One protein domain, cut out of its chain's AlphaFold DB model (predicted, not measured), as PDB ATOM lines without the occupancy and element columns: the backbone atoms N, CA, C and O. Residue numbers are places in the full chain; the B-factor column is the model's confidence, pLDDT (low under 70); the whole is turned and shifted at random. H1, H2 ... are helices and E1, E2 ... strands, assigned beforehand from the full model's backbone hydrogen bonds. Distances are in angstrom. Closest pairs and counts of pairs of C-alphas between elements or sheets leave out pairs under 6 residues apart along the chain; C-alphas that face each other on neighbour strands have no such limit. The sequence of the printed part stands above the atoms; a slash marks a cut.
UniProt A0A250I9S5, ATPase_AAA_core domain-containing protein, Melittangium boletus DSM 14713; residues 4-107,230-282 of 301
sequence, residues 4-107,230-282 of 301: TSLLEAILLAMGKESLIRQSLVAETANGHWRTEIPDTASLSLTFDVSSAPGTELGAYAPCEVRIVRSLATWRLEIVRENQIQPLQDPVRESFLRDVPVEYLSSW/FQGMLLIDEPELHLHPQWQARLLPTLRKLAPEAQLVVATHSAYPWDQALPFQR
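Overview. This is residues 4 to 107 and 230 to 282 of the 301 residues of the protein "ATPase_AAA_core domain-containing protein" of Melittangium boletus DSM 14713 (UniProt A0A250I9S5). A strongly twisted sheet of four strands, E1 to E4, and a smaller sheet of three strands, E5 to E7, are bridged by the helix H1, which packs with one part of its length on each. H4 packs on the larger sheet over E3, while H5, H6 and H7 cluster at the other end of the domain beyond the smaller sheet, and H2 and H3 lead away from H1. The 157 printed residues hold seven named helices and seven named strands in the order H1 H2 H3 E1 E2 E3 E4 H4 E5 E6 H5 H6 E7 H7. The larger sheet has the order E1, E2, E3, E4 and is antiparallel; the smaller has the order E5, E6, E7 and is parallel. The class is mixed, helices and strands, and the whole is compact, with a radius of gyration of the C-alphas of 16.6 A and spans of 47 by 40 by 26 A.

Along the chain. In the larger sheet E1 is residues 42 to 47, 15.6 A long from C-alpha 42 at (211.264, 173.494, 207.681); E2 is residues 63 to 69, 18.9 A; E3 is residues 74 to 80, 19.7 A; E4 is residues 83 to 86. H4, residues 89 to 98, is 14.0 A long. H1, residues 4 to 13, begins at C-alpha 4 (207.258, 165.063, 222.533) and is 13.9 A long. H2 is residues 17 to 21 and H3 residues 26 to 29. In the smaller sheet E5 is residues 101 to 104, E6 residues 232 to 237, 16.6 A, and E7 residues 262 to 267, 15.8 A. H5 is residues 245 to 248, H6 residues 251 to 258, 10.6 A, and H7 residues 271 to 276, ending at C-alpha 276 (198.053, 150.044, 213.240).

Arrangement. E1 to E4 form a meander, each strand the antiparallel neighbour of the one before, with three hairpins. N 43 and O 67 are 2.8 A apart between E1 and E2, N 66 and O 77 2.8 A between E2 and E3, and N 78 and O 85 2.8 A between E3 and E4, each within hydrogen-bond range. H4 is on this sheet at a height over the sheet of 10.1 A, over E3, and runs across the strands, at 85 degrees to E3 on the local plane; the closest C-alphas are those of Leu 76 and Arg 92, 6.4 A. H1 is on the same sheet at a height of 11.1 A, over E1 and only just over E2, where 3 of its C-alphas fall. H1 is also on the smaller sheet, at a height of 9.5 A over E6 and along the strands, at 13 degrees on the local plane; these are two layers, a helix on one face of a sheet. In that sheet N 102 and O 233 are 2.9 A apart between E5 and E6, and N 234 and O 263 2.8 A between E6 and E7. E6, H5, H6 and E7 make a strand-helix-strand unit, two parallel neighbour strands with helices between, with a right-handed crossover. H6 only grazes the sheet with residues 252 to 256, and H2 with residues 19 to 20. H6 and H7 touch at Leu 252 and Gln 276, whose C-alphas are 6.3 A apart, and run the same way at a steep tilt of 36 degrees, only just steep. H5 and H7 only just touch, with 3 pairs of C-alphas within 8 A, the closest being those of Gln 248 and Tyr 272, 5.9 A. H1 and H2 touch at the C-alphas of Leu 11 and Glu 17, 6.2 A; H2 and H3 are close but not clearly touching, with Arg 21 and Ala 29 closest at 5.6 A between C-alphas. In H1, H2, H4, H6 and H7 every O i to N i+4 pair is within hydrogen-bond range; H3 and H5 are too short for such a pair.

Size, cuts and confidence. The C-alphas farthest apart, of Gln 88 and Gln 246, are 47.9 A apart. Residues 108 to 229 are not printed, and C-alphas 107 and 230 are 21.4 A apart across this cut. The links from H3 to E1 and from E1 to E2 are long, with 12 and 15 residues. Mean pLDDT of the printed part is 76.6, and 45 residues are under 70, among them 23 to 34 and 44 to 63.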
ATOM      1  N   THR A   4     208.036 163.900 222.079       77.50
ATOM      2  CA  THR A   4     207.258 165.063 222.533       77.50
ATOM      3  C   THR A   4     207.843 166.356 221.968       77.50
ATOM      4  O   THR A   4     207.104 167.217 221.513       77.50
ATOM      5  N   SER A   5     209.177 166.439 221.881       79.88
ATOM      6  CA  SER A   5     209.892 167.540 221.223       79.88
ATOM      7  C   SER A   5     209.467 167.733 219.764       79.88
ATOM      8  O   SER A   5     209.407 168.865 219.301       79.88
ATOM      9  N   LEU A   6     209.162 166.652 219.032       85.12
ATOM     10  CA  LEU A   6     208.696 166.752 217.647       85.12
ATOM     11  C   LEU A   6     207.284 167.341 217.569       85.12
ATOM     12  O   LEU A   6     207.052 168.237 216.764       85.12
ATOM     13  N   LEU A   7     206.352 166.868 218.402       88.94
ATOM     14  CA  LEU A   7     204.988 167.409 218.429       88.94
ATOM     15  C   LEU A   7     204.981 168.881 218.865       88.94
ATOM     16  O   LEU A   7     204.315 169.705 218.242       88.94
ATOM     17  N   GLU A   8     205.781 169.231 219.875       86.06
ATOM     18  CA  GLU A   8     205.984 170.623 220.287       86.06
ATOM     19  C   GLU A   8     206.589 171.463 219.156       86.06
ATOM     20  O   GLU A   8     206.121 172.572 218.916       86.06
ATOM     21  N   ALA A   9     207.570 170.937 218.412       83.44
ATOM     22  CA  ALA A   9     208.126 171.619 217.245       83.44
ATOM     23  C   ALA A   9     207.078 171.846 216.145       83.44
ATOM     24  O   ALA A   9     207.093 172.900 215.519       83.44
ATOM     25  N   ILE A  10     206.147 170.911 215.929       86.50
ATOM     26  CA  ILE A  10     205.028 171.093 214.990       86.50
ATOM     27  C   ILE A  10     204.107 172.225 215.463       86.50
ATOM     28  O   ILE A  10     203.815 173.140 214.698       86.50
ATOM     29  N   LEU A  11     203.697 172.212 216.735       87.88
ATOM     30  CA  LEU A  11     202.833 173.248 217.314       87.88
ATOM     31  C   LEU A  11     203.467 174.633 217.243       87.88
ATOM     32  O   LEU A  11     202.833 175.597 216.816       87.88
ATOM     33  N   LEU A  12     204.738 174.713 217.625       83.50
ATOM     34  CA  LEU A  12     205.556 175.900 217.478       83.50
ATOM     35  C   LEU A  12     205.575 176.327 216.000       83.50
ATOM     36  O   LEU A  12     205.200 177.453 215.684       83.50
ATOM     37  N   ALA A  13     205.933 175.435 215.076       80.75
ATOM     38  CA  ALA A  13     205.962 175.705 213.638       80.75
ATOM     39  C   ALA A  13     204.632 176.214 213.054       80.75
ATOM     40  O   ALA A  13     204.654 176.857 212.007       80.75
ATOM     41  N   MET A  14     203.505 176.008 213.742       81.81
ATOM     42  CA  MET A  14     202.171 176.490 213.361       81.81
ATOM     43  C   MET A  14     201.643 177.696 214.155       81.81
ATOM     44  O   MET A  14     200.542 178.163 213.873       81.81
ATOM     45  N   GLY A  15     202.373 178.197 215.153       81.88
ATOM     46  CA  GLY A  15     201.906 179.321 215.973       81.88
ATOM     47  C   GLY A  15     200.836 178.921 216.975       81.88
ATOM     48  O   GLY A  15     199.967 179.716 217.329       81.88
ATOM     49  N   LYS A  16     200.870 177.657 217.403       86.81
ATOM     50  CA  LYS A  16     199.940 177.064 218.366       86.81
ATOM     51  C   LYS A  16     200.605 176.882 219.735       86.81
ATOM     52  O   LYS A  16     200.292 175.946 220.468       86.81
ATOM     53  N   GLU A  17     201.501 177.800 220.113       84.12
ATOM     54  CA  GLU A  17     202.193 177.860 221.412       84.12
ATOM     55  C   GLU A  17     201.240 177.709 222.603       84.12
ATOM     56  O   GLU A  17     201.582 177.104 223.622       84.12
ATOM     57  N   SER A  18     200.039 178.278 222.489       83.38
ATOM     58  CA  SER A  18     199.025 178.228 223.538       83.38
ATOM     59  C   SER A  18     198.617 176.799 223.889       83.38
ATOM     60  O   SER A  18     198.359 176.539 225.058       83.38
ATOM     61  N   LEU A  19     198.607 175.875 222.920       85.12
ATOM     62  CA  LEU A  19     198.238 174.472 223.147       85.12
ATOM     63  C   LEU A  19     199.282 173.731 223.992       85.12
ATOM     64  O   LEU A  19     198.924 172.866 224.781       85.12
ATOM     65  N   ILE A  20     200.560 174.114 223.902       79.69
ATOM     66  CA  ILE A  20     201.617 173.582 224.780       79.69
ATOM     67  C   ILE A  20     201.417 174.105 226.209       79.69
ATOM     68  O   ILE A  20     201.536 173.366 227.184       79.69
ATOM     69  N   ARG A  21     201.091 175.397 226.342       73.12
ATOM     70  CA  ARG A  21     200.953 176.069 227.643       73.12
ATOM     71  C   ARG A  21     199.710 175.655 228.424       73.12
ATOM     72  O   ARG A  21     199.743 175.711 229.648       73.12
ATOM     73  N   GLN A  22     198.642 175.246 227.740       71.69
ATOM     74  CA  GLN A  22     197.394 174.805 228.373       71.69
ATOM     75  C   GLN A  22     197.594 173.612 229.317       71.69
ATOM     76  O   GLN A  22     196.862 173.498 230.294       71.69
ATOM     77  N   SER A  23     198.593 172.763 229.071       61.88
ATOM     78  CA  SER A  23     198.880 171.589 229.907       61.88
ATOM     79  C   SER A  23     199.920 171.863 231.010       61.88
ATOM     80  O   SER A  23     200.373 170.931 231.674       61.88
ATOM     81  N   LEU A  24     200.323 173.124 231.224       65.31
ATOM     82  CA  LEU A  24     201.356 173.508 232.192       65.31
ATOM     83  C   LEU A  24     200.798 174.275 233.390       65.31
ATOM     84  O   LEU A  24     199.878 175.083 233.283       65.31
ATOM     85  N   VAL A  25     201.436 174.089 234.546       63.09
ATOM     86  CA  VAL A  25     201.195 174.932 235.723       63.09
ATOM     87  C   VAL A  25     201.700 176.351 235.429       63.09
ATOM     88  O   VAL A  25     202.768 176.525 234.846       63.09
ATOM     89  N   ALA A  26     200.951 177.380 235.842       59.56
ATOM     90  CA  ALA A  26     201.240 178.786 235.523       59.56
ATOM     91  C   ALA A  26     202.683 179.225 235.853       59.56
ATOM     92  O   ALA A  26     203.264 180.036 235.135       59.56
ATOM     93  N   GLU A  27     203.279 178.647 236.898       56.56
ATOM     94  CA  GLU A  27     204.654 178.917 237.338       56.56
ATOM     95  C   GLU A  27     205.724 178.429 236.347       56.56
ATOM     96  O   GLU A  27     206.807 179.008 236.280       56.56
ATOM     97  N   THR A  28     205.433 177.400 235.544       59.59
ATOM     98  CA  THR A  28     206.365 176.855 234.543       59.59
ATOM     99  C   THR A  28     206.052 177.321 233.119       59.59
ATOM    100  O   THR A  28     206.929 177.275 232.258       59.59
ATOM    101  N   ALA A  29     204.852 177.851 232.863       61.03
ATOM    102  CA  ALA A  29     204.345 178.167 231.524       61.03
ATOM    103  C   ALA A  29     205.193 179.170 230.708       61.03
ATOM    104  O   ALA A  29     205.302 179.028 229.490       61.03
ATOM    105  N   ASN A  30     205.809 180.172 231.347       54.75
ATOM    106  CA  ASN A  30     206.565 181.218 230.635       54.75
ATOM    107  C   ASN A  30     207.981 180.791 230.202       54.75
ATOM    108  O   ASN A  30     208.576 181.461 229.361       54.75
ATOM    109  N   GLY A  31     208.510 179.691 230.748       55.50
ATOM    110  CA  GLY A  31     209.852 179.174 230.442       55.50
ATOM    111  C   GLY A  31     209.869 177.735 229.926       55.50
ATOM    112  O   GLY A  31     210.943 177.176 229.716       55.50
ATOM    113  N   HIS A  32     208.703 177.113 229.746       61.34
ATOM    114  CA  HIS A  32     208.617 175.730 229.300       61.34
ATOM    115  C   HIS A  32     208.659 175.643 227.780       61.34
ATOM    116  O   HIS A  32     207.635 175.649 227.102       61.34
ATOM    117  N   TRP A  33     209.869 175.509 227.260       63.22
ATOM    118  CA  TRP A  33     210.092 175.035 225.906       63.22
ATOM    119  C   TRP A  33     211.036 173.849 226.011       63.22
ATOM    120  O   TRP A  33     212.206 174.016 226.352       63.22
ATOM    121  N   ARG A  34     210.543 172.630 225.755       64.69
ATOM    122  CA  ARG A  34     211.433 171.456 225.705       64.69
ATOM    123  C   ARG A  34     212.199 171.407 224.389       64.69
ATOM    124  O   ARG A  34     212.999 170.497 224.170       64.69
ATOM    125  N   THR A  35     211.913 172.326 223.471       70.19
ATOM    126  CA  THR A  35     212.493 172.382 222.136       70.19
ATOM    127  C   THR A  35     212.577 173.810 221.639       70.19
ATOM    128  O   THR A  35     211.599 174.551 221.653       70.19
ATOM    129  N   GLU A  36     213.766 174.163 221.171       70.38
ATOM    130  CA  GLU A  36     213.998 175.338 220.345       70.38
ATOM    131  C   GLU A  36     213.923 174.909 218.879       70.38
ATOM    132  O   GLU A  36     214.448 173.856 218.504       70.38
ATOM    133  N   ILE A  37     213.257 175.712 218.050       70.25
ATOM    134  CA  ILE A  37     213.228 175.505 216.602       70.25
ATOM    135  C   ILE A  37     214.440 176.226 215.999       70.25
ATOM    136  O   ILE A  37     214.516 177.450 216.124       70.25
ATOM    137  N   PRO A  38     215.378 175.513 215.344       69.44
ATOM    138  CA  PRO A  38     216.477 176.149 214.624       69.44
ATOM    139  C   PRO A  38     215.978 177.086 213.522       69.44
ATOM    140  O   PRO A  38     214.972 176.806 212.876       69.44
ATOM    141  N   ASP A  39     216.754 178.122 213.203       67.75
ATOM    142  CA  ASP A  39     216.450 179.048 212.100       67.75
ATOM    143  C   ASP A  39     216.312 178.389 210.725       67.75
ATOM    144  O   ASP A  39     215.751 178.959 209.797       67.75
ATOM    145  N   THR A  40     216.848 177.190 210.564       66.38
ATOM    146  CA  THR A  40     216.796 176.443 209.309       66.38
ATOM    147  C   THR A  40     215.686 175.399 209.287       66.38
ATOM    148  O   THR A  40     215.600 174.633 208.330       66.38
ATOM    149  N   ALA A  41     214.855 175.315 210.330       66.44
ATOM    150  CA  ALA A  41     213.813 174.309 210.393       66.44
ATOM    151  C   ALA A  41     212.729 174.556 209.335       66.44
ATOM    152  O   ALA A  41     212.177 175.646 209.182       66.44
ATOM    153  N   SER A  42     212.384 173.500 208.613       67.25
ATOM    154  CA  SER A  42     211.264 173.494 207.681       67.25
ATOM    155  C   SER A  42     210.298 172.391 208.075       67.25
ATOM    156  O   SER A  42     210.716 171.249 208.269       67.25
ATOM    157  N   LEU A  43     209.015 172.718 208.148       71.19
ATOM    158  CA  LEU A  43     207.945 171.768 208.390       71.19
ATOM    159  C   LEU A  43     207.035 171.720 207.158       71.19
ATOM    160  O   LEU A  43     206.235 172.617 206.927       71.19
ATOM    161  N   SER A  44     207.126 170.665 206.352       66.50
ATOM    162  CA  SER A  44     206.160 170.474 205.264       66.50
ATOM    163  C   SER A  44     204.935 169.736 205.782       66.50
ATOM    164  O   SER A  44     205.081 168.648 206.336       66.50
ATOM    165  N   LEU A  45     203.743 170.314 205.614       65.62
ATOM    166  CA  LEU A  45     202.480 169.675 205.970       65.62
ATOM    167  C   LEU A  45     201.557 169.643 204.753       65.62
ATOM    168  O   LEU A  45     201.363 170.630 204.052       65.62
ATOM    169  N   THR A  46     200.940 168.504 204.494       59.59
ATOM    170  CA  THR A  46     199.921 168.404 203.450       59.59
ATOM    171  C   THR A  46     198.557 168.543 204.103       59.59
ATOM    172  O   THR A  46     198.162 167.666 204.867       59.59
ATOM    173  N   PHE A  47     197.851 169.635 203.816       60.94
ATOM    174  CA  PHE A  47     196.491 169.858 204.301       60.94
ATOM    175  C   PHE A  47     195.495 169.739 203.156       60.94
ATOM    176  O   PHE A  47     195.764 170.170 202.039       60.94
ATOM    177  N   ASP A  48     194.303 169.231 203.440       55.69
ATOM    178  CA  ASP A  48     193.172 169.517 202.569       55.69
ATOM    179  C   ASP A  48     192.534 170.833 203.022       55.69
ATOM    180  O   ASP A  48     191.788 170.885 204.002       55.69
ATOM    181  N   VAL A  49     192.869 171.928 202.338       52.06
ATOM    182  CA  VAL A  49     192.400 173.273 202.705       52.06
ATOM    183  C   VAL A  49     190.909 173.467 202.391       52.06
ATOM    184  O   VAL A  49     190.310 174.427 202.870       52.06
ATOM    185  N   SER A  50     190.260 172.520 201.698       48.91
ATOM    186  CA  SER A  50     188.793 172.508 201.578       48.91
ATOM    187  C   SER A  50     188.085 172.454 202.943       48.91
ATOM    188  O   SER A  50     186.969 172.956 203.069       48.91
ATOM    189  N   SER A  51     188.761 171.934 203.976       45.03
ATOM    190  CA  SER A  51     188.272 171.851 205.358       45.03
ATOM    191  C   SER A  51     188.510 173.107 206.215       45.03
ATOM    192  O   SER A  51     188.028 173.159 207.342       45.03
ATOM    193  N   ALA A  52     189.220 174.130 205.711       46.47
ATOM    194  CA  ALA A  52     189.492 175.382 206.430       46.47
ATOM    195  C   ALA A  52     188.574 176.519 205.923       46.47
ATOM    196  O   ALA A  52     188.983 177.311 205.056       46.47
ATOM    197  N   PRO A  53     187.318 176.616 206.414       44.34
ATOM    198  CA  PRO A  53     186.378 177.646 205.985       44.34
ATOM    199  C   PRO A  53     186.940 179.044 206.261       44.34
ATOM    200  O   PRO A  53     187.373 179.343 207.368       44.34
ATOM    201  N   GLY A  54     186.906 179.918 205.250       47.22
ATOM    202  CA  GLY A  54     187.302 181.327 205.389       47.22
ATOM    203  C   GLY A  54     188.719 181.674 204.924       47.22
ATOM    204  O   GLY A  54     189.070 182.850 204.919       47.22
ATOM    205  N   THR A  55     189.515 180.707 204.459       52.16
ATOM    206  CA  THR A  55     190.817 181.009 203.844       52.16
ATOM    207  C   THR A  55     190.650 181.473 202.387       52.16
ATOM    208  O   THR A  55     189.826 180.940 201.641       52.16
ATOM    209  N   GLU A  56     191.462 182.438 201.925       47.62
ATOM    210  CA  GLU A  56     191.496 182.871 200.507       47.62
ATOM    211  C   GLU A  56     191.926 181.746 199.530       47.62
ATOM    212  O   GLU A  56     191.949 181.937 198.316       47.62
ATOM    213  N   LEU A  57     192.241 180.553 200.054       54.75
ATOM    214  CA  LEU A  57     192.559 179.328 199.317       54.75
ATOM    215  C   LEU A  57     191.313 178.621 198.741       54.75
ATOM    216  O   LEU A  57     191.455 177.790 197.843       54.75
ATOM    217  N   GLY A  58     190.107 179.026 199.159       48.56
ATOM    218  CA  GLY A  58     188.833 178.616 198.561       48.56
ATOM    219  C   GLY A  58     188.357 177.211 198.961       48.56
ATOM    220  O   GLY A  58     189.136 176.330 199.299       48.56
ATOM    221  N   ALA A  59     187.043 176.984 198.885       43.91
ATOM    222  CA  ALA A  59     186.376 175.783 199.400       43.91
ATOM    223  C   ALA A  59     186.572 174.486 198.573       43.91
ATOM    224  O   ALA A  59     185.909 173.495 198.857       43.91
ATOM    225  N   TYR A  60     187.421 174.462 197.532       41.50
ATOM    226  CA  TYR A  60     187.344 173.397 196.512       41.50
ATOM    227  C   TYR A  60     188.666 172.881 195.915       41.50
ATOM    228  O   TYR A  60     188.636 172.295 194.835       41.50
ATOM    229  N   ALA A  61     189.821 173.027 196.572       49.38
ATOM    230  CA  ALA A  61     191.029 172.337 196.101       49.38
ATOM    231  C   ALA A  61     191.923 171.854 197.256       49.38
ATOM    232  O   ALA A  61     192.499 172.693 197.953       49.38
ATOM    233  N   PRO A  62     192.108 170.530 197.420       56.94
ATOM    234  CA  PRO A  62     193.176 169.990 198.254       56.94
ATOM    235  C   PRO A  62     194.517 170.559 197.781       56.94
ATOM    236  O   PRO A  62     194.807 170.545 196.580       56.94
ATOM    237  N   CYS A  63     195.344 171.078 198.690       63.84
ATOM    238  CA  CYS A  63     196.662 171.585 198.322       63.84
ATOM    239  C   CYS A  63     197.690 171.359 199.424       63.84
ATOM    240  O   CYS A  63     197.464 171.668 200.587       63.84
ATOM    241  N   GLU A  64     198.868 170.874 199.052       72.50
ATOM    242  CA  GLU A  64     199.967 170.730 199.997       72.50
ATOM    243  C   GLU A  64     200.494 172.113 200.415       72.50
ATOM    244  O   GLU A  64     200.699 172.979 199.564       72.50
ATOM    245  N   VAL A  65     200.695 172.339 201.720       73.44
ATOM    246  CA  VAL A  65     201.138 173.631 202.265       73.44
ATOM    247  C   VAL A  65     202.415 173.450 203.083       73.44
ATOM    248  O   VAL A  65     202.410 173.050 204.246       73.44
ATOM    249  N   ARG A  66     203.549 173.827 202.505       76.44
ATOM    250  CA  ARG A  66     204.824 173.817 203.215       76.44
ATOM    251  C   ARG A  66     204.906 174.996 204.186       76.44
ATOM    252  O   ARG A  66     204.769 176.148 203.777       76.44
ATOM    253  N   ILE A  67     205.168 174.713 205.463       77.38
ATOM    254  CA  ILE A  67     205.377 175.706 206.522       77.38
ATOM    255  C   ILE A  67     206.874 175.827 206.824       77.38
ATOM    256  O   ILE A  67     207.490 174.975 207.459       77.38
ATOM    257  N   VAL A  68     207.496 176.919 206.401       74.56
ATOM    258  CA  VAL A  68     208.902 177.195 206.719       74.56
ATOM    259  C   VAL A  68     208.948 178.178 207.886       74.56
ATOM    260  O   VAL A  68     208.478 179.311 207.751       74.56
ATOM    261  N   ARG A  69     209.496 177.751 209.031       72.56
ATOM    262  CA  ARG A  69     209.618 178.588 210.232       72.56
ATOM    263  C   ARG A  69     211.067 178.671 210.698       72.56
ATOM    264  O   ARG A  69     211.641 177.677 211.122       72.56
ATOM    265  N   SER A  70     211.593 179.890 210.721       67.38
ATOM    266  CA  SER A  70     212.820 180.266 211.425       67.38
ATOM    267  C   SER A  70     212.501 181.179 212.617       67.38
ATOM    268  O   SER A  70     211.359 181.623 212.757       67.38
ATOM    269  N   LEU A  71     213.484 181.514 213.465       63.06
ATOM    270  CA  LEU A  71     213.306 182.532 214.515       63.06
ATOM    271  C   LEU A  71     212.996 183.909 213.909       63.06
ATOM    272  O   LEU A  71     212.348 184.731 214.552       63.06
ATOM    273  N   ALA A  72     213.447 184.165 212.675       64.62
ATOM    274  CA  ALA A  72     213.297 185.453 211.998       64.62
ATOM    275  C   ALA A  72     212.136 185.521 210.988       64.62
ATOM    276  O   ALA A  72     211.688 186.615 210.649       64.62
ATOM    277  N   THR A  73     211.674 184.389 210.445       70.06
ATOM    278  CA  THR A  73     210.722 184.367 209.325       70.06
ATOM    279  C   THR A  73     209.732 183.216 209.416       70.06
ATOM    280  O   THR A  73     210.077 182.107 209.812       70.06
ATOM    281  N   TRP A  74     208.508 183.473 208.959       75.12
ATOM    282  CA  TRP A  74     207.459 182.469 208.818       75.12
ATOM    283  C   TRP A  74     206.882 182.549 207.413       75.12
ATOM    284  O   TRP A  74     206.363 183.590 207.006       75.12
ATOM    285  N   ARG A  75     206.992 181.475 206.637       75.50
ATOM    286  CA  ARG A  75     206.494 181.432 205.259       75.50
ATOM    287  C   ARG A  75     205.607 180.214 205.076       75.50
ATOM    288  O   ARG A  75     205.941 179.129 205.541       75.50
ATOM    289  N   LEU A  76     204.485 180.421 204.402       76.94
ATOM    290  CA  LEU A  76     203.652 179.343 203.893       76.94
ATOM    291  C   LEU A  76     203.810 179.307 202.384       76.94
ATOM    292  O   LEU A  76     203.782 180.351 201.728       76.94
ATOM    293  N   GLU A  77     203.963 178.114 201.843       79.62
ATOM    294  CA  GLU A  77     204.120 177.902 200.417       79.62
ATOM    295  C   GLU A  77     203.166 176.802 199.973       79.62
ATOM    296  O   GLU A  77     203.159 175.713 200.537       79.62
ATOM    297  N   ILE A  78     202.360 177.078 198.956       75.81
ATOM    298  CA  ILE A  78     201.512 176.060 198.344       75.81
ATOM    299  C   ILE A  78     202.372 175.258 197.375       75.81
ATOM    300  O   ILE A  78     203.043 175.841 196.518       75.81
ATOM    301  N   VAL A  79     202.309 173.937 197.478       74.44
ATOM    302  CA  VAL A  79     202.938 173.003 196.546       74.44
ATOM    303  C   VAL A  79     201.856 172.449 195.615       74.44
ATOM    304  O   VAL A  79     200.892 171.821 196.053       74.44
ATOM    305  N   ARG A  80     201.985 172.719 194.310       74.88
ATOM    306  CA  ARG A  80     201.091 172.210 193.251       74.88
ATOM    307  C   ARG A  80     201.915 171.658 192.102       74.88
ATOM    308  O   ARG A  80     202.603 172.445 191.466       74.88
ATOM    309  N   GLU A  81     201.836 170.356 191.819       68.38
ATOM    310  CA  GLU A  81     202.386 169.735 190.594       68.38
ATOM    311  C   GLU A  81     203.778 170.290 190.176       68.38
ATOM    312  O   GLU A  81     203.976 170.678 189.028       68.38
ATOM    313  N   ASN A  82     204.736 170.364 191.117       67.00
ATOM    314  CA  ASN A  82     206.095 170.949 190.993       67.00
ATOM    315  C   ASN A  82     206.259 172.484 191.037       67.00
ATOM    316  O   ASN A  82     207.368 172.984 190.839       67.00
ATOM    317  N   GLN A  83     205.223 173.257 191.345       74.50
ATOM    318  CA  GLN A  83     205.338 174.690 191.618       74.50
ATOM    319  C   GLN A  83     205.175 174.986 193.105       74.50
ATOM    320  O   GLN A  83     204.237 174.514 193.744       74.50
ATOM    321  N   ILE A  84     206.085 175.811 193.623       78.88
ATOM    322  CA  ILE A  84     206.040 176.358 194.978       78.88
ATOM    323  C   ILE A  84     205.609 177.819 194.862       78.88
ATOM    324  O   ILE A  84     206.307 178.625 194.244       78.88
ATOM    325  N   GLN A  85     204.451 178.154 195.429       80.31
ATOM    326  CA  GLN A  85     203.907 179.511 195.406       80.31
ATOM    327  C   GLN A  85     203.807 180.057 196.838       80.31
ATOM    328  O   GLN A  85     203.066 179.489 197.642       80.31
ATOM    329  N   PRO A  86     204.532 181.136 197.193       78.56
ATOM    330  CA  PRO A  86     204.439 181.722 198.524       78.56
ATOM    331  C   PRO A  86     203.070 182.381 198.735       78.56
ATOM    332  O   PRO A  86     202.573 183.105 197.871       78.56
ATOM    333  N   LEU A  87     202.481 182.152 199.906       73.69
ATOM    334  CA  LEU A  87     201.253 182.810 200.344       73.69
ATOM    335  C   LEU A  87     201.546 184.224 200.857       73.69
ATOM    336  O   LEU A  87     202.545 184.454 201.538       73.69
ATOM    337  N   GLN A  88     200.656 185.167 200.540       74.94
ATOM    338  CA  GLN A  88     200.738 186.538 201.049       74.94
ATOM    339  C   GLN A  88     200.459 186.589 202.559       74.94
ATOM    340  O   GLN A  88     199.701 185.774 203.088       74.94
ATOM    341  N   ASP A  89     201.035 187.579 203.246       70.00
ATOM    342  CA  ASP A  89     200.991 187.704 204.709       70.00
ATOM    343  C   ASP A  89     199.568 187.690 205.324       70.00
ATOM    344  O   ASP A  89     199.377 186.953 206.294       70.00
ATOM    345  N   PRO A  90     198.546 188.386 204.773       68.69
ATOM    346  CA  PRO A  90     197.185 188.344 205.328       68.69
ATOM    347  C   PRO A  90     196.544 186.951 205.250       68.69
ATOM    348  O   PRO A  90     195.941 186.479 206.215       68.69
ATOM    349  N   VAL A  91     196.730 186.255 204.122       66.75
ATOM    350  CA  VAL A  91     196.228 184.887 203.910       66.75
ATOM    351  C   VAL A  91     196.941 183.908 204.824       66.75
ATOM    352  O   VAL A  91     196.314 183.019 205.394       66.75
ATOM    353  N   ARG A  92     198.252 184.098 205.004       70.94
ATOM    354  CA  ARG A  92     199.070 183.299 205.913       70.94
ATOM    355  C   ARG A  92     198.576 183.396 207.349       70.94
ATOM    356  O   ARG A  92     198.425 182.370 208.006       70.94
ATOM    357  N   GLU A  93     198.350 184.609 207.843       71.00
ATOM    358  CA  GLU A  93     197.882 184.827 209.214       71.00
ATOM    359  C   GLU A  93     196.479 184.266 209.441       71.00
ATOM    360  O   GLU A  93     196.227 183.679 210.492       71.00
ATOM    361  N   SER A  94     195.582 184.403 208.457       70.62
ATOM    362  CA  SER A  94     194.269 183.753 208.509       70.62
ATOM    363  C   SER A  94     194.420 182.237 208.554       70.62
ATOM    364  O   SER A  94     193.954 181.619 209.496       70.62
ATOM    365  N   PHE A  95     195.176 181.643 207.628       74.19
ATOM    366  CA  PHE A  95     195.385 180.196 207.582       74.19
ATOM    367  C   PHE A  95     195.920 179.633 208.906       74.19
ATOM    368  O   PHE A  95     195.334 178.709 209.458       74.19
ATOM    369  N   LEU A  96     196.993 180.202 209.466       76.19
ATOM    370  CA  LEU A  96     197.554 179.705 210.732       76.19
ATOM    371  C   LEU A  96     196.562 179.818 211.898       76.19
ATOM    372  O   LEU A  96     196.533 178.958 212.780       76.19
ATOM    373  N   ARG A  97     195.729 180.862 211.907       75.75
ATOM    374  CA  ARG A  97     194.676 181.038 212.910       75.75
ATOM    375  C   ARG A  97     193.537 180.039 212.711       75.75
ATOM    376  O   ARG A  97     193.145 179.407 213.690       75.75
ATOM    377  N   ASP A  98     193.083 179.876 211.476       75.00
ATOM    378  CA  ASP A  98     191.847 179.180 211.121       75.00
ATOM    379  C   ASP A  98     192.031 177.665 210.999       75.00
ATOM    380  O   ASP A  98     191.064 176.934 211.189       75.00
ATOM    381  N   VAL A  99     193.253 177.171 210.744       77.50
ATOM    382  CA  VAL A  99     193.538 175.728 210.753       77.50
ATOM    383  C   VAL A  99     193.296 175.176 212.161       77.50
ATOM    384  O   VAL A  99     194.025 175.547 213.102       77.50
ATOM    385  N   PRO A 100     192.308 174.277 212.329       83.06
ATOM    386  CA  PRO A 100     192.036 173.667 213.616       83.06
ATOM    387  C   PRO A 100     193.161 172.691 213.954       83.06
ATOM    388  O   PRO A 100     193.507 171.799 213.175       83.06
ATOM    389  N   VAL A 101     193.758 172.886 215.125       87.12
ATOM    390  CA  VAL A 101     194.796 172.009 215.662       87.12
ATOM    391  C   VAL A 101     194.417 171.681 217.087       87.12
ATOM    392  O   VAL A 101     194.191 172.589 217.883       87.12
ATOM    393  N   GLU A 102     194.392 170.394 217.394       88.50
ATOM    394  CA  GLU A 102     194.141 169.885 218.732       88.50
ATOM    395  C   GLU A 102     195.380 169.121 219.200       88.50
ATOM    396  O   GLU A 102     195.961 168.337 218.445       88.50
ATOM    397  N   TYR A 103     195.799 169.358 220.443       90.00
ATOM    398  CA  TYR A 103     196.932 168.670 221.055       90.00
ATOM    399  C   TYR A 103     196.493 167.927 222.313       90.00
ATOM    400  O   TYR A 103     195.877 168.508 223.209       90.00
ATOM    401  N   LEU A 104     196.840 166.644 222.375       87.56
ATOM    402  CA  LEU A 104     196.705 165.809 223.559       87.56
ATOM    403  C   LEU A 104     198.087 165.413 224.056       87.56
ATOM    404  O   LEU A 104     198.826 164.692 223.377       87.56
ATOM    405  N   SER A 105     198.421 165.875 225.255       83.75
ATOM    406  CA  SER A 105     199.718 165.599 225.856       83.75
ATOM    407  C   SER A 105     199.740 164.217 226.514       83.75
ATOM    408  O   SER A 105     198.708 163.584 226.746       83.75
ATOM    409  N   SER A 106     200.939 163.749 226.849       75.94
ATOM    410  CA  SER A 106     201.153 162.532 227.640       75.94
ATOM    411  C   SER A 106     200.863 162.728 229.137       75.94
ATOM    412  O   SER A 106     200.836 161.762 229.890       75.94
ATOM    413  N   TRP A 107     200.612 163.962 229.591       61.72
ATOM    414  CA  TRP A 107     200.355 164.309 230.998       61.72
ATOM    415  C   TRP A 107     198.865 164.552 231.257       61.72
ATOM    416  O   TRP A 107     198.482 165.422 232.041       61.72
ATOM    417  N   PHE A 230     185.341 167.392 215.255       87.31
ATOM    418  CA  PHE A 230     186.683 167.887 214.962       87.31
ATOM    419  C   PHE A 230     187.158 167.514 213.551       87.31
ATOM    420  O   PHE A 230     187.269 166.337 213.198       87.31
ATOM    421  N   GLN A 231     187.529 168.539 212.786       84.12
ATOM    422  CA  GLN A 231     188.166 168.454 211.474       84.12
ATOM    423  C   GLN A 231     189.440 169.298 211.523       84.12
ATOM    424  O   GLN A 231     189.392 170.435 211.985       84.12
ATOM    425  N   GLY A 232     190.586 168.761 211.101       82.62
ATOM    426  CA  GLY A 232     191.871 169.459 211.214       82.62
ATOM    427  C   GLY A 232     193.020 168.531 211.584       82.62
ATOM    428  O   GLY A 232     193.022 167.362 211.214       82.62
ATOM    429  N   MET A 233     194.019 169.025 212.313       87.00
ATOM    430  CA  MET A 233     195.154 168.200 212.740       87.00
ATOM    431  C   MET A 233     195.075 167.844 214.222       87.00
ATOM    432  O   MET A 233     195.054 168.719 215.086       87.00
ATOM    433  N   LEU A 234     195.105 166.545 214.508       90.25
ATOM    434  CA  LEU A 234     195.108 165.995 215.858       90.25
ATOM    435  C   LEU A 234     196.504 165.459 216.195       90.25
ATOM    436  O   LEU A 234     196.943 164.440 215.652       90.25
ATOM    437  N   LEU A 235     197.194 166.148 217.102       92.88
ATOM    438  CA  LEU A 235     198.508 165.780 217.624       92.88
ATOM    439  C   LEU A 235     198.329 165.034 218.948       92.88
ATOM    440  O   LEU A 235     197.789 165.596 219.899       92.88
ATOM    441  N   ILE A 236     198.791 163.786 219.036       91.94
ATOM    442  CA  ILE A 236     198.622 162.967 220.247       91.94
ATOM    443  C   ILE A 236     199.961 162.388 220.697       91.94
ATOM    444  O   ILE A 236     200.595 161.630 219.961       91.94
ATOM    445  N   ASP A 237     200.372 162.723 221.918       91.44
ATOM    446  CA  ASP A 237     201.514 162.109 222.598       91.44
ATOM    447  C   ASP A 237     201.031 160.939 223.465       91.44
ATOM    448  O   ASP A 237     200.104 161.093 224.262       91.44
ATOM    449  N   GLU A 238     201.647 159.769 223.298       91.25
ATOM    450  CA  GLU A 238     201.332 158.527 224.019       91.25
ATOM    451  C   GLU A 238     199.817 158.236 224.065       91.25
ATOM    452  O   GLU A 238     199.241 158.155 225.154       91.25
ATOM    453  N   PRO A 239     199.114 158.119 222.920       89.94
ATOM    454  CA  PRO A 239     197.667 157.863 222.896       89.94
ATOM    455  C   PRO A 239     197.275 156.583 223.663       89.94
ATOM    456  O   PRO A 239     196.131 156.432 224.074       89.94
ATOM    457  N   GLU A 240     198.212 155.649 223.830       89.81
ATOM    458  CA  GLU A 240     198.029 154.364 224.498       89.81
ATOM    459  C   GLU A 240     198.237 154.392 226.017       89.81
ATOM    460  O   GLU A 240     198.029 153.368 226.679       89.81
ATOM    461  N   LEU A 241     198.690 155.522 226.566       86.50
ATOM    462  CA  LEU A 241     198.954 155.657 227.992       86.50
ATOM    463  C   LEU A 241     197.683 155.318 228.792       86.50
ATOM    464  O   LEU A 241     196.580 155.679 228.407       86.50
ATOM    465  N   HIS A 242     197.836 154.548 229.871       84.62
ATOM    466  CA  HIS A 242     196.742 154.055 230.730       84.62
ATOM    467  C   HIS A 242     195.693 153.129 230.078       84.62
ATOM    468  O   HIS A 242     194.803 152.649 230.783       84.62
ATOM    469  N   LEU A 243     195.796 152.807 228.782       87.44
ATOM    470  CA  LEU A 243     194.857 151.901 228.114       87.44
ATOM    471  C   LEU A 243     195.244 150.429 228.294       87.44
ATOM    472  O   LEU A 243     196.415 150.052 228.207       87.44
ATOM    473  N   HIS A 244     194.239 149.566 228.462       86.88
ATOM    474  CA  HIS A 244     194.427 148.115 228.442       86.88
ATOM    475  C   HIS A 244     194.955 147.649 227.064       86.88
ATOM    476  O   HIS A 244     194.505 148.173 226.044       86.88
ATOM    477  N   PRO A 245     195.844 146.638 226.963       87.00
ATOM    478  CA  PRO A 245     196.445 146.223 225.685       87.00
ATOM    479  C   PRO A 245     195.450 145.923 224.552       87.00
ATOM    480  O   PRO A 245     195.693 146.263 223.395       87.00
ATOM    481  N   GLN A 246     194.295 145.332 224.876       86.69
ATOM    482  CA  GLN A 246     193.237 145.063 223.888       86.69
ATOM    483  C   GLN A 246     192.685 146.349 223.251       86.69
ATOM    484  O   GLN A 246     192.331 146.356 222.074       86.69
ATOM    485  N   TRP A 247     192.635 147.435 224.016       88.50
ATOM    486  CA  TRP A 247     192.184 148.750 223.570       88.50
ATOM    487  C   TRP A 247     193.265 149.484 222.795       88.50
ATOM    488  O   TRP A 247     192.978 150.070 221.753       88.50
ATOM    489  N   GLN A 248     194.525 149.351 223.226       91.12
ATOM    490  CA  GLN A 248     195.663 149.881 222.478       91.12
ATOM    491  C   GLN A 248     195.646 149.382 221.032       91.12
ATOM    492  O   GLN A 248     195.868 150.182 220.135       91.12
ATOM    493  N   ALA A 249     195.298 148.110 220.794       88.44
ATOM    494  CA  ALA A 249     195.197 147.506 219.461       88.44
ATOM    495  C   ALA A 249     194.040 148.036 218.578       88.44
ATOM    496  O   ALA A 249     194.050 147.821 217.366       88.44
ATOM    497  N   ARG A 250     193.038 148.708 219.163       90.06
ATOM    498  CA  ARG A 250     191.868 149.275 218.459       90.06
ATOM    499  C   ARG A 250     191.928 150.809 218.351       90.06
ATOM    500  O   ARG A 250     191.040 151.416 217.751       90.06
ATOM    501  N   LEU A 251     192.970 151.427 218.900       91.69
ATOM    502  CA  LEU A 251     193.103 152.866 219.110       91.69
ATOM    503  C   LEU A 251     193.046 153.697 217.822       91.69
ATOM    504  O   LEU A 251     192.109 154.472 217.631       91.69
ATOM    505  N   LEU A 252     194.006 153.521 216.906       93.81
ATOM    506  CA  LEU A 252     194.076 154.328 215.680       93.81
ATOM    507  C   LEU A 252     192.894 154.074 214.728       93.81
ATOM    508  O   LEU A 252     192.366 155.046 214.189       93.81
ATOM    509  N   PRO A 253     192.422 152.827 214.513       93.19
ATOM    510  CA  PRO A 253     191.198 152.580 213.758       93.19
ATOM    511  C   PRO A 253     189.980 153.299 214.336       93.19
ATOM    512  O   PRO A 253     189.153 153.781 213.566       93.19
ATOM    513  N   THR A 254     189.861 153.390 215.664       92.44
ATOM    514  CA  THR A 254     188.729 154.086 216.291       92.44
ATOM    515  C   THR A 254     188.851 155.599 216.120       92.44
ATOM    516  O   THR A 254     187.880 156.232 215.720       92.44
ATOM    517  N   LEU A 255     190.047 156.178 216.298       93.31
ATOM    518  CA  LEU A 255     190.281 157.607 216.039       93.31
ATOM    519  C   LEU A 255     189.967 158.003 214.592       93.31
ATOM    520  O   LEU A 255     189.280 158.994 214.370       93.31
ATOM    521  N   ARG A 256     190.385 157.190 213.611       92.12
ATOM    522  CA  ARG A 256     190.077 157.416 212.185       92.12
ATOM    523  C   ARG A 256     188.580 157.356 211.876       92.12
ATOM    524  O   ARG A 256     188.134 157.991 210.934       92.12
ATOM    525  N   LYS A 257     187.802 156.576 212.634       92.06
ATOM    526  CA  LYS A 257     186.336 156.551 212.502       92.06
ATOM    527  C   LYS A 257     185.681 157.754 213.178       92.06
ATOM    528  O   LYS A 257     184.667 158.236 212.691       92.06
ATOM    529  N   LEU A 258     186.237 158.204 214.303       91.81
ATOM    530  CA  LEU A 258     185.691 159.315 215.080       91.81
ATOM    531  C   LEU A 258     185.905 160.667 214.408       91.81
ATOM    532  O   LEU A 258     184.981 161.478 214.393       91.81
ATOM    533  N   ALA A 259     187.095 160.875 213.849       89.25
ATOM    534  CA  ALA A 259     187.494 162.097 213.167       89.25
ATOM    535  C   ALA A 259     188.070 161.745 211.779       89.25
ATOM    536  O   ALA A 259     189.287 161.773 211.590       89.25
ATOM    537  N   PRO A 260     187.218 161.339 210.815       87.38
ATOM    538  CA  PRO A 260     187.664 160.857 209.504       87.38
ATOM    539  C   PRO A 260     188.372 161.927 208.672       87.38
ATOM    540  O   PRO A 260     189.307 161.610 207.942       87.38
ATOM    541  N   GLU A 261     187.972 163.187 208.841       82.75
ATOM    542  CA  GLU A 261     188.568 164.343 208.163       82.75
ATOM    543  C   GLU A 261     189.766 164.926 208.932       82.75
ATOM    544  O   GLU A 261     190.306 165.967 208.557       82.75
ATOM    545  N   ALA A 262     190.184 164.293 210.035       85.81
ATOM    546  CA  ALA A 262     191.324 164.755 210.811       85.81
ATOM    547  C   ALA A 262     192.630 164.065 210.392       85.81
ATOM    548  O   ALA A 262     192.739 162.837 210.346       85.81
ATOM    549  N   GLN A 263     193.675 164.864 210.181       86.25
ATOM    550  CA  GLN A 263     195.039 164.369 210.066       86.25
ATOM    551  C   GLN A 263     195.555 163.981 211.454       86.25
ATOM    552  O   GLN A 263     195.746 164.827 212.327       86.25
ATOM    553  N   LEU A 264     195.813 162.690 211.648       90.94
ATOM    554  CA  LEU A 264     196.355 162.163 212.897       90.94
ATOM    555  C   LEU A 264     197.887 162.165 212.862       90.94
ATOM    556  O   LEU A 264     198.489 161.497 212.019       90.94
ATOM    557  N   VAL A 265     198.512 162.848 213.819       92.44
ATOM    558  CA  VAL A 265     199.961 162.814 214.045       92.44
ATOM    559  C   VAL A 265     200.214 162.302 215.458       92.44
ATOM    560  O   VAL A 265     199.918 162.961 216.453       92.44
ATOM    561  N   VAL A 266     200.748 161.088 215.543       93.69
ATOM    562  CA  VAL A 266     200.858 160.336 216.795       93.69
ATOM    563  C   VAL A 266     202.320 160.095 217.144       93.69
ATOM    564  O   VAL A 266     203.074 159.548 216.338       93.69
ATOM    565  N   ALA A 267     202.702 160.449 218.368       93.44
ATOM    566  CA  ALA A 267     203.984 160.095 218.961       93.44
ATOM    567  C   ALA A 267     203.788 158.970 219.984       93.44
ATOM    568  O   ALA A 267     202.963 159.087 220.882       93.44
ATOM    569  N   THR A 268     204.549 157.883 219.863       92.31
ATOM    570  CA  THR A 268     204.408 156.702 220.730       92.31
ATOM    571  C   THR A 268     205.753 155.991 220.931       92.31
ATOM    572  O   THR A 268     206.647 156.089 220.083       92.31
ATOM    573  N   HIS A 269     205.923 155.290 222.057       89.56
ATOM    574  CA  HIS A 269     206.969 154.259 222.219       89.56
ATOM    575  C   HIS A 269     206.437 152.823 222.078       89.56
ATOM    576  O   HIS A 269     207.222 151.875 222.081       89.56
ATOM    577  N   SER A 270     205.122 152.650 221.967       89.56
ATOM    578  CA  SER A 270     204.457 151.357 221.911       89.56
ATOM    579  C   SER A 270     204.424 150.777 220.499       89.56
ATOM    580  O   SER A 270     204.229 151.478 219.503       89.56
ATOM    581  N   ALA A 271     204.550 149.452 220.412       90.31
ATOM    582  CA  ALA A 271     204.347 148.722 219.165       90.31
ATOM    583  C   ALA A 271     202.872 148.725 218.722       90.31
ATOM    584  O   ALA A 271     202.593 148.601 217.533       90.31
ATOM    585  N   TYR A 272     201.915 148.913 219.643       92.62
ATOM    586  CA  TYR A 272     200.496 148.804 219.305       92.62
ATOM    587  C   TYR A 272     200.046 149.874 218.296       92.62
ATOM    588  O   TYR A 272     199.572 149.477 217.227       92.62
ATOM    589  N   PRO A 273     200.185 151.199 218.537       91.69
ATOM    590  CA  PRO A 273     199.818 152.191 217.524       91.69
ATOM    591  C   PRO A 273     200.711 152.101 216.278       91.69
ATOM    592  O   PRO A 273     200.225 152.304 215.165       91.69
ATOM    593  N   TRP A 274     201.988 151.734 216.444       92.38
ATOM    594  CA  TRP A 274     202.919 151.509 215.334       92.38
ATOM    595  C   TRP A 274     202.383 150.477 214.337       92.38
ATOM    596  O   TRP A 274     202.334 150.744 213.136       92.38
ATOM    597  N   ASP A 275     201.907 149.332 214.823       93.62
ATOM    598  CA  ASP A 275     201.403 148.252 213.973       93.62
ATOM    599  C   ASP A 275     200.073 148.591 213.282       93.62
ATOM    600  O   ASP A 275     199.770 148.035 212.226       93.62
ATOM    601  N   GLN A 276     199.319 149.560 213.811       94.25
ATOM    602  CA  GLN A 276     198.053 150.044 213.240       94.25
ATOM    603  C   GLN A 276     198.217 151.132 212.161       94.25
ATOM    604  O   GLN A 276     197.237 151.520 211.509       94.25
ATOM    605  N   ALA A 277     199.424 151.672 211.981       93.38
ATOM    606  CA  ALA A 277     199.748 152.597 210.899       93.38
ATOM    607  C   ALA A 277     200.194 151.829 209.648       93.38
ATOM    608  O   ALA A 277     200.828 150.780 209.755       93.38
ATOM    609  N   LEU A 278     199.915 152.338 208.447       92.44
ATOM    610  CA  LEU A 278     200.470 151.740 207.227       92.44
ATOM    611  C   LEU A 278     201.995 151.947 207.190       92.44
ATOM    612  O   LEU A 278     202.466 152.942 207.735       92.44
ATOM    613  N   PRO A 279     202.787 151.072 206.542       91.06
ATOM    614  CA  PRO A 279     204.247 151.197 206.539       91.06
ATOM    615  C   PRO A 279     204.768 152.579 206.114       91.06
ATOM    616  O   PRO A 279     205.690 153.095 206.731       91.06
ATOM    617  N   PHE A 280     204.134 153.213 205.122       87.12
ATOM    618  CA  PHE A 280     204.502 154.550 204.631       87.12
ATOM    619  C   PHE A 280     204.033 155.710 205.529       87.12
ATOM    620  O   PHE A 280     204.385 156.856 205.282       87.12
ATOM    621  N   GLN A 281     203.234 155.431 206.562       90.06
ATOM    622  CA  GLN A 281     202.779 156.405 207.564       90.06
ATOM    623  C   GLN A 281     203.651 156.381 208.829       90.06
ATOM    624  O   GLN A 281     203.391 157.118 209.777       90.06
ATOM    625  N   ARG A 282     204.652 155.495 208.884       91.56
ATOM    626  CA  ARG A 282     205.490 155.275 210.062       91.56
ATOM    627  C   ARG A 282     206.792 156.050 209.921       91.56
ATOM    628  O   ARG A 282     207.552 155.833 208.982       91.56
TER     629      ARG A 282